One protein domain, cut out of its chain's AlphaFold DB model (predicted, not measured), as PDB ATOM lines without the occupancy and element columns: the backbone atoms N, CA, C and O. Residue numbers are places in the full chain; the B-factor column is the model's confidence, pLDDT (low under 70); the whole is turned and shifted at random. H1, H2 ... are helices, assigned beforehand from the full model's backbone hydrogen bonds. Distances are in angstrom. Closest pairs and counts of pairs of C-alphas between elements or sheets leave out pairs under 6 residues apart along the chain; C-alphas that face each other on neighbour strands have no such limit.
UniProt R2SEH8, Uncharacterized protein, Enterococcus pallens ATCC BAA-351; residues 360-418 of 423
ATOM      1  N   ARG A 360      -0.315 -44.577 -12.981       85.38
ATOM      2  CA  ARG A 360      -0.841 -44.343 -11.620       85.38
ATOM      3  C   ARG A 360       0.048 -43.413 -10.809       85.38
ATOM      4  O   ARG A 360      -0.453 -42.490 -10.174       85.38
ATOM      5  N   LYS A 361       1.364 -43.633 -10.857       85.81
ATOM      6  CA  LYS A 361       2.334 -42.762 -10.192       85.81
ATOM      7  C   LYS A 361       2.249 -41.334 -10.737       85.81
ATOM      8  O   LYS A 361       2.124 -40.395  -9.961       85.81
ATOM      9  N   GLN A 362       2.211 -41.189 -12.062       85.69
ATOM     10  CA  GLN A 362       2.068 -39.887 -12.715       85.69
ATOM     11  C   GLN A 362       0.756 -39.183 -12.334       85.69
ATOM     12  O   GLN A 362       0.733 -37.967 -12.163       85.69
ATOM     13  N   ALA A 363      -0.342 -39.931 -12.198       85.81
ATOM     14  CA  ALA A 363      -1.625 -39.377 -11.773       85.81
ATOM     15  C   ALA A 363      -1.578 -38.837 -10.335       85.81
ATOM     16  O   ALA A 363      -2.126 -37.768 -10.076       85.81
ATOM     17  N   ALA A 364      -0.894 -39.547  -9.431       81.88
ATOM     18  CA  ALA A 364      -0.686 -39.108  -8.054       81.88
ATOM     19  C   ALA A 364       0.201 -37.853  -7.969       81.88
ATOM     20  O   ALA A 364      -0.088 -36.956  -7.188       81.88
ATOM     21  N   GLU A 365       1.249 -37.759  -8.795       84.06
ATOM     22  CA  GLU A 365       2.137 -36.586  -8.836       84.06
ATOM     23  C   GLU A 365       1.449 -35.333  -9.391       84.06
ATOM     24  O   GLU A 365       1.739 -34.219  -8.960       84.06
ATOM     25  N   LEU A 366       0.542 -35.500 -10.357       82.88
ATOM     26  CA  LEU A 366      -0.158 -34.384 -10.993       82.88
ATOM     27  C   LEU A 366      -1.460 -33.988 -10.279       82.88
ATOM     28  O   LEU A 366      -2.087 -33.016 -10.704       82.88
ATOM     29  N   ASP A 367      -1.893 -34.755  -9.273       80.44
ATOM     30  CA  ASP A 367      -3.213 -34.659  -8.624       80.44
ATOM     31  C   ASP A 367      -4.383 -34.613  -9.638       80.44
ATOM     32  O   ASP A 367      -5.419 -33.969  -9.460       80.44
ATOM     33  N   ARG A 368      -4.193 -35.270 -10.794       79.50
ATOM     34  CA  ARG A 368      -5.161 -35.366 -11.898       79.50
ATOM     35  C   ARG A 368      -4.810 -36.522 -12.828       79.50
ATOM     36  O   ARG A 368      -3.645 -36.886 -12.970       79.50
ATOM     37  N   ASN A 369      -5.794 -37.015 -13.584       84.88
ATOM     38  CA  ASN A 369      -5.520 -38.001 -14.633       84.88
ATOM     39  C   ASN A 369      -4.568 -37.403 -15.697       84.88
ATOM     40  O   ASN A 369      -4.841 -36.313 -16.228       84.88
ATOM     41  N   PRO A 370      -3.466 -38.095 -16.034       84.44
ATOM     42  CA  PRO A 370      -2.507 -37.613 -17.016       84.44
ATOM     43  C   PRO A 370      -3.127 -37.608 -18.416       84.44
ATOM     44  O   PRO A 370      -3.864 -38.518 -18.813       84.44
ATOM     45  N   ARG A 371      -2.819 -36.574 -19.205       84.06
ATOM     46  CA  ARG A 371      -3.144 -36.572 -20.637       84.06
ATOM     47  C   ARG A 371      -2.112 -37.415 -21.379       84.06
ATOM     48  O   ARG A 371      -0.981 -37.550 -20.930       84.06
ATOM     49  N   LYS A 372      -2.448 -37.892 -22.582       81.75
ATOM     50  CA  LYS A 372      -1.514 -38.652 -23.438       81.75
ATOM     51  C   LYS A 372      -0.169 -37.940 -23.657       81.75
ATOM     52  O   LYS A 372       0.846 -38.604 -23.815       81.75
ATOM     53  N   LYS A 373      -0.173 -36.603 -23.704       81.00
ATOM     54  CA  LYS A 373       1.034 -35.773 -23.868       81.00
ATOM     55  C   LYS A 373       1.858 -35.637 -22.583       81.00
ATOM     56  O   LYS A 373       3.041 -35.352 -22.677       81.00
ATOM     57  N   ASP A 374       1.238 -35.858 -21.428       79.19
ATOM     58  CA  ASP A 374       1.859 -35.724 -20.107       79.19
ATOM     59  C   ASP A 374       2.553 -37.031 -19.671       79.19
ATOM     60  O   ASP A 374       3.165 -37.079 -18.611       79.19
ATOM     61  N   PHE A 375       2.428 -38.108 -20.458       82.81
ATOM     62  CA  PHE A 375       2.974 -39.426 -20.148       82.81
ATOM     63  C   PHE A 375       3.977 -39.851 -21.220       82.81
ATOM     64  O   PHE A 375       3.602 -40.029 -22.384       82.81
ATOM     65  N   GLU A 376       5.237 -40.057 -20.833       75.00
ATOM     66  CA  GLU A 376       6.336 -40.365 -21.764       75.00
ATOM     67  C   GLU A 376       6.044 -41.586 -22.651       75.00
ATOM     68  O   GLU A 376       6.345 -41.597 -23.846       75.00
ATOM     69  N   HIS A 377       5.350 -42.590 -22.105       81.88
ATOM     70  CA  HIS A 377       4.974 -43.805 -22.831       81.88
ATOM     71  C   HIS A 377       3.584 -43.732 -23.483       81.88
ATOM     72  O   HIS A 377       3.028 -44.757 -23.880       81.88
ATOM     73  N   GLY A 378       3.013 -42.534 -23.653       80.62
ATOM     74  CA  GLY A 378       1.652 -42.336 -24.160       80.62
ATOM     75  C   GLY A 378       1.394 -42.951 -25.538       80.62
ATOM     76  O   GLY A 378       0.313 -43.478 -25.793       80.62
ATOM     77  N   LYS A 379       2.392 -42.947 -26.432       78.12
ATOM     78  CA  LYS A 379       2.302 -43.612 -27.749       78.12
ATOM     79  C   LYS A 379       2.266 -45.139 -27.620       78.12
ATOM     80  O   LYS A 379       1.428 -45.781 -28.255       78.12
ATOM     81  N   LEU A 380       3.146 -45.699 -26.790       77.25
ATOM     82  CA  LEU A 380       3.245 -47.139 -26.541       77.25
ATOM     83  C   LEU A 380       1.971 -47.679 -25.878       77.25
ATOM     84  O   LEU A 380       1.430 -48.683 -26.332       77.25
ATOM     85  N   ALA A 381       1.453 -46.966 -24.878       79.31
ATOM     86  CA  ALA A 381       0.200 -47.288 -24.208       79.31
ATOM     87  C   ALA A 381      -0.980 -47.342 -25.190       79.31
ATOM     88  O   ALA A 381      -1.691 -48.341 -25.240       79.31
ATOM     89  N   THR A 382      -1.138 -46.333 -26.059       82.69
ATOM     90  CA  THR A 382      -2.204 -46.375 -27.076       82.69
ATOM     91  C   THR A 382      -2.023 -47.508 -28.080       82.69
ATOM     92  O   THR A 382      -2.993 -48.135 -28.472       82.69
ATOM     93  N   LYS A 383      -0.786 -47.846 -28.459       77.25
ATOM     94  CA  LYS A 383      -0.547 -48.956 -29.390       77.25
ATOM     95  C   LYS A 383      -0.969 -50.313 -28.803       77.25
ATOM     96  O   LYS A 383      -1.328 -51.200 -29.564       77.25
ATOM     97  N   ARG A 384      -0.905 -50.483 -27.477       75.94
ATOM     98  CA  ARG A 384      -1.164 -51.770 -26.803       75.94
ATOM     99  C   ARG A 384      -2.560 -51.939 -26.237       75.94
ATOM    100  O   ARG A 384      -3.066 -53.050 -26.223       75.94
ATOM    101  N   PHE A 385      -3.146 -50.854 -25.750       75.38
ATOM    102  CA  PHE A 385      -4.457 -50.857 -25.107       75.38
ATOM    103  C   PHE A 385      -5.547 -50.266 -26.013       75.38
ATOM    104  O   PHE A 385      -6.668 -50.097 -25.561       75.38
ATOM    105  N   GLY A 386      -5.215 -49.942 -27.272       81.81
ATOM    106  CA  GLY A 386      -6.129 -49.365 -28.262       81.81
ATOM    107  C   GLY A 386      -6.203 -47.842 -28.157       81.81
ATOM    108  O   GLY A 386      -5.569 -47.101 -28.915       81.81
ATOM    109  N   THR A 387      -6.963 -47.348 -27.188       84.38
ATOM    110  CA  THR A 387      -7.149 -45.915 -26.946       84.38
ATOM    111  C   THR A 387      -6.518 -45.469 -25.630       84.38
ATOM    112  O   THR A 387      -6.236 -46.251 -24.725       84.38
ATOM    113  N   TRP A 388      -6.276 -44.159 -25.500       84.75
ATOM    114  CA  TRP A 388      -5.754 -43.598 -24.247       84.75
ATOM    115  C   TRP A 388      -6.745 -43.774 -23.088       84.75
ATOM    116  O   TRP A 388      -6.332 -43.961 -21.949       84.75
ATOM    117  N   ASN A 389      -8.048 -43.759 -23.383       83.12
ATOM    118  CA  ASN A 389      -9.091 -43.941 -22.379       83.12
ATOM    119  C   ASN A 389      -9.168 -45.392 -21.892       83.12
ATOM    120  O   ASN A 389      -9.269 -45.600 -20.689       83.12
ATOM    121  N   GLU A 390      -9.050 -46.379 -22.786       81.38
ATOM    122  CA  GLU A 390      -8.978 -47.804 -22.413       81.38
ATOM    123  C   GLU A 390      -7.727 -48.105 -21.583       81.38
ATOM    124  O   GLU A 390      -7.786 -48.836 -20.596       81.38
ATOM    125  N   PHE A 391      -6.599 -47.471 -21.914       86.56
ATOM    126  CA  PHE A 391      -5.393 -47.563 -21.097       86.56
ATOM    127  C   PHE A 391      -5.603 -47.002 -19.683       86.56
ATOM    128  O   PHE A 391      -5.271 -47.665 -18.702       86.56
ATOM    129  N   LEU A 392      -6.191 -45.810 -19.555       85.75
ATOM    130  CA  LEU A 392      -6.505 -45.233 -18.246       85.75
ATOM    131  C   LEU A 392      -7.532 -46.077 -17.472       85.75
ATOM    132  O   LEU A 392      -7.390 -46.240 -16.264       85.75
ATOM    133  N   GLN A 393      -8.506 -46.680 -18.158       81.44
ATOM    134  CA  GLN A 393      -9.460 -47.615 -17.558       81.44
ATOM    135  C   GLN A 393      -8.761 -48.868 -17.017       81.44
ATOM    136  O   GLN A 393      -9.024 -49.262 -15.888       81.44
ATOM    137  N   SER A 394      -7.801 -49.436 -17.758       80.62
ATOM    138  CA  SER A 394      -6.984 -50.567 -17.283       80.62
ATOM    139  C   SER A 394      -6.120 -50.226 -16.060       80.62
ATOM    140  O   SER A 394      -5.659 -51.118 -15.349       80.62
ATOM    141  N   ALA A 395      -5.913 -48.932 -15.804       83.50
ATOM    142  CA  ALA A 395      -5.206 -48.414 -14.646       83.50
ATOM    143  C   ALA A 395      -6.134 -47.952 -13.509       83.50
ATOM    144  O   ALA A 395      -5.623 -47.406 -12.532       83.50
ATOM    145  N   ASP A 396      -7.447 -48.193 -13.583       82.12
ATOM    146  CA  ASP A 396      -8.475 -47.676 -12.658       82.12
ATOM    147  C   ASP A 396      -8.525 -46.133 -12.576       82.12
ATOM    148  O   ASP A 396      -9.020 -45.546 -11.616       82.12
ATOM    149  N   LEU A 397      -8.028 -45.446 -13.608       80.12
ATOM    150  CA  LEU A 397      -8.026 -43.988 -13.737       80.12
ATOM    151  C   LEU A 397      -9.170 -43.549 -14.657       80.12
ATOM    152  O   LEU A 397      -8.957 -43.034 -15.755       80.12
ATOM    153  N   ILE A 398     -10.413 -43.774 -14.233       73.19
ATOM    154  CA  ILE A 398     -11.597 -43.522 -15.069       73.19
ATOM    155  C   ILE A 398     -11.692 -42.021 -15.413       73.19
ATOM    156  O   ILE A 398     -11.697 -41.178 -14.510       73.19
ATOM    157  N   PRO A 399     -11.779 -41.637 -16.702       63.88
ATOM    158  CA  PRO A 399     -11.993 -40.245 -17.088       63.88
ATOM    159  C   PRO A 399     -13.310 -39.697 -16.514       63.88
ATOM    160  O   PRO A 399     -14.343 -40.361 -16.599       63.88
ATOM    161  N   LYS A 400     -13.319 -38.456 -16.002       58.88
ATOM    162  CA  LYS A 400     -14.519 -37.796 -15.424       58.88
ATOM    163  C   LYS A 400     -15.774 -37.868 -16.317       58.88
ATOM    164  O   LYS A 400     -16.888 -37.918 -15.810       58.88
ATOM    165  N   GLN A 401     -15.607 -37.907 -17.640       53.84
ATOM    166  CA  GLN A 401     -16.708 -38.017 -18.610       53.84
ATOM    167  C   GLN A 401     -17.374 -39.410 -18.629       53.84
ATOM    168  O   GLN A 401     -18.559 -39.514 -18.927       53.84
ATOM    169  N   LEU A 402     -16.645 -40.471 -18.268       53.41
ATOM    170  CA  LEU A 402     -17.156 -41.844 -18.178       53.41
ATOM    171  C   LEU A 402     -17.765 -42.152 -16.803       53.41
ATOM    172  O   LEU A 402     -18.737 -42.898 -16.740       53.41
ATOM    173  N   GLN A 403     -17.295 -41.505 -15.729       56.56
ATOM    174  CA  GLN A 403     -17.924 -41.596 -14.400       56.56
ATOM    175  C   GLN A 403     -19.393 -41.148 -14.423       56.56
ATOM    176  O   GLN A 403     -20.243 -41.783 -13.799       56.56
ATOM    177  N   ALA A 404     -19.718 -40.098 -15.185       53.06
ATOM    178  CA  ALA A 404     -21.099 -39.654 -15.381       53.06
ATOM    179  C   ALA A 404     -21.948 -40.708 -16.123       53.06
ATOM    180  O   ALA A 404     -23.105 -40.932 -15.776       53.06
ATOM    181  N   HIS A 405     -21.358 -41.401 -17.099       55.59
ATOM    182  CA  HIS A 405     -22.045 -42.383 -17.940       55.59
ATOM    183  C   HIS A 405     -22.238 -43.745 -17.240       55.59
ATOM    184  O   HIS A 405     -23.255 -44.408 -17.450       55.59
ATOM    185  N   GLU A 406     -21.305 -44.161 -16.378       57.75
ATOM    186  CA  GLU A 406     -21.453 -45.336 -15.506       57.75
ATOM    187  C   GLU A 406     -22.406 -45.073 -14.340       57.75
ATOM    188  O   GLU A 406     -23.243 -45.924 -14.039       57.75
ATOM    189  N   SER A 407     -22.361 -43.877 -13.743       59.19
ATOM    190  CA  SER A 407     -23.344 -43.455 -12.737       59.19
ATOM    191  C   SER A 407     -24.760 -43.457 -13.323       59.19
ATOM    192  O   SER A 407     -25.687 -43.968 -12.699       59.19
ATOM    193  N   PHE A 408     -24.918 -42.982 -14.564       59.12
ATOM    194  CA  PHE A 408     -26.189 -42.999 -15.292       59.12
ATOM    195  C   PHE A 408     -26.647 -44.418 -15.678       59.12
ATOM    196  O   PHE A 408     -27.823 -44.742 -15.528       59.12
ATOM    197  N   ARG A 409     -25.740 -45.312 -16.105       61.38
ATOM    198  CA  ARG A 409     -26.065 -46.729 -16.382       61.38
ATOM    199  C   ARG A 409     -26.416 -47.523 -15.120       61.38
ATOM    200  O   ARG A 409     -27.334 -48.340 -15.151       61.38
ATOM    201  N   SER A 410     -25.720 -47.271 -14.013       65.19
ATOM    202  CA  SER A 410     -26.018 -47.851 -12.698       65.19
ATOM    203  C   SER A 410     -27.377 -47.373 -12.177       65.19
ATOM    204  O   SER A 410     -28.171 -48.176 -11.680       65.19
ATOM    205  N   TRP A 411     -27.694 -46.090 -12.380       70.56
ATOM    206  CA  TRP A 411     -29.016 -45.530 -12.107       70.56
ATOM    207  C   TRP A 411     -30.109 -46.167 -12.984       70.56
ATOM    208  O   TRP A 411     -31.071 -46.694 -12.437       70.56
ATOM    209  N   LEU A 412     -29.929 -46.252 -14.310       64.81
ATOM    210  CA  LEU A 412     -30.884 -46.899 -15.229       64.81
ATOM    211  C   LEU A 412     -31.130 -48.383 -14.904       64.81
ATOM    212  O   LEU A 412     -32.261 -48.854 -14.993       64.81
ATOM    213  N   SER A 413     -30.093 -49.121 -14.500       67.19
ATOM    214  CA  SER A 413     -30.212 -50.530 -14.094       67.19
ATOM    215  C   SER A 413     -31.012 -50.691 -12.793       67.19
ATOM    216  O   SER A 413     -31.854 -51.586 -12.679       67.19
ATOM    217  N   LYS A 414     -30.821 -49.785 -11.822       70.31
ATOM    218  CA  LYS A 414     -31.632 -49.734 -10.594       70.31
ATOM    219  C   LYS A 414     -33.077 -49.312 -10.869       70.31
ATOM    220  O   LYS A 414     -33.989 -49.899 -10.294       70.31
ATOM    221  N   GLU A 415     -33.293 -48.356 -11.766       68.50
ATOM    222  CA  GLU A 415     -34.624 -47.856 -12.128       68.50
ATOM    223  C   GLU A 415     -35.430 -48.902 -12.921       68.50
ATOM    224  O   GLU A 415     -36.618 -49.104 -12.676       68.50
ATOM    225  N   SER A 416     -34.768 -49.651 -13.810       64.12
ATOM    226  CA  SER A 416     -35.366 -50.783 -14.528       64.12
ATOM    227  C   SER A 416     -35.743 -51.938 -13.595       64.12
ATOM    228  O   SER A 416     -36.761 -52.584 -13.826       64.12
ATOM    229  N   LYS A 417     -34.951 -52.196 -12.543       66.50
ATOM    230  CA  LYS A 417     -35.290 -53.179 -11.499       66.50
ATOM    231  C   LYS A 417     -36.444 -52.714 -10.608       66.50
ATOM    232  O   LYS A 417     -37.286 -53.528 -10.260       66.50
ATOM    233  N   ARG A 418     -36.527 -51.418 -10.285       63.75
ATOM    234  CA  ARG A 418     -37.670 -50.846  -9.548       63.75
ATOM    235  C   ARG A 418     -38.974 -50.961 -10.340       63.75
ATOM    236  O   ARG A 418     -39.958 -51.457  -9.812       63.75
TER     237      ARG A 418
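AT A GLANCE: This is residues 360 to 418 of the 423 residues of an uncharacterized protein of Enterococcus pallens ATCC BAA-351 (UniProt R2SEH8). What shape is this? H1, H2 and H3, short helices, make a small body with their links, and residues 403 to 418 of H4 stick out as a long arm that makes the length. How is it built? The printed part has 59 residues and four named helices, H1 to H4 in order: all helix. It is loose, radius of gyration of the C-alphas 14.3 A, spanning 47 by 25 by 14 A.

HOW THE PARTS SIT: Which helices touch? H1, residues 360 to 366, touches no helix. H2, residues 378 to 385, and H3, residues 388 to 394, touch only at the corner by their tight link; their closest C-alphas, of Phe 385 and Phe 391, are 5.3 A apart. They run the same way at a steep tilt of 58 degrees. And the last? H4, residues 400 to 418, is apart from H1, H2 and H3. Are the backbones helical? Every O i to N i+4 pair is within hydrogen-bond range in H1, H2 and H3, and 13 of 15 in H4.

IN THESE COORDINATES: Where does H1 begin? C-alpha 360 is at (-0.841, -44.343, -11.620). Where does H4 end? It runs 27.2 A to C-alpha 418 at (-37.670, -50.846, -9.548).

THE WHOLE: Is it cut? The printed part has no cut; H1 to H2 is a long link. Where is confidence low? Residues 399 to 410, 412 to 413 and 415 to 418 are under 70.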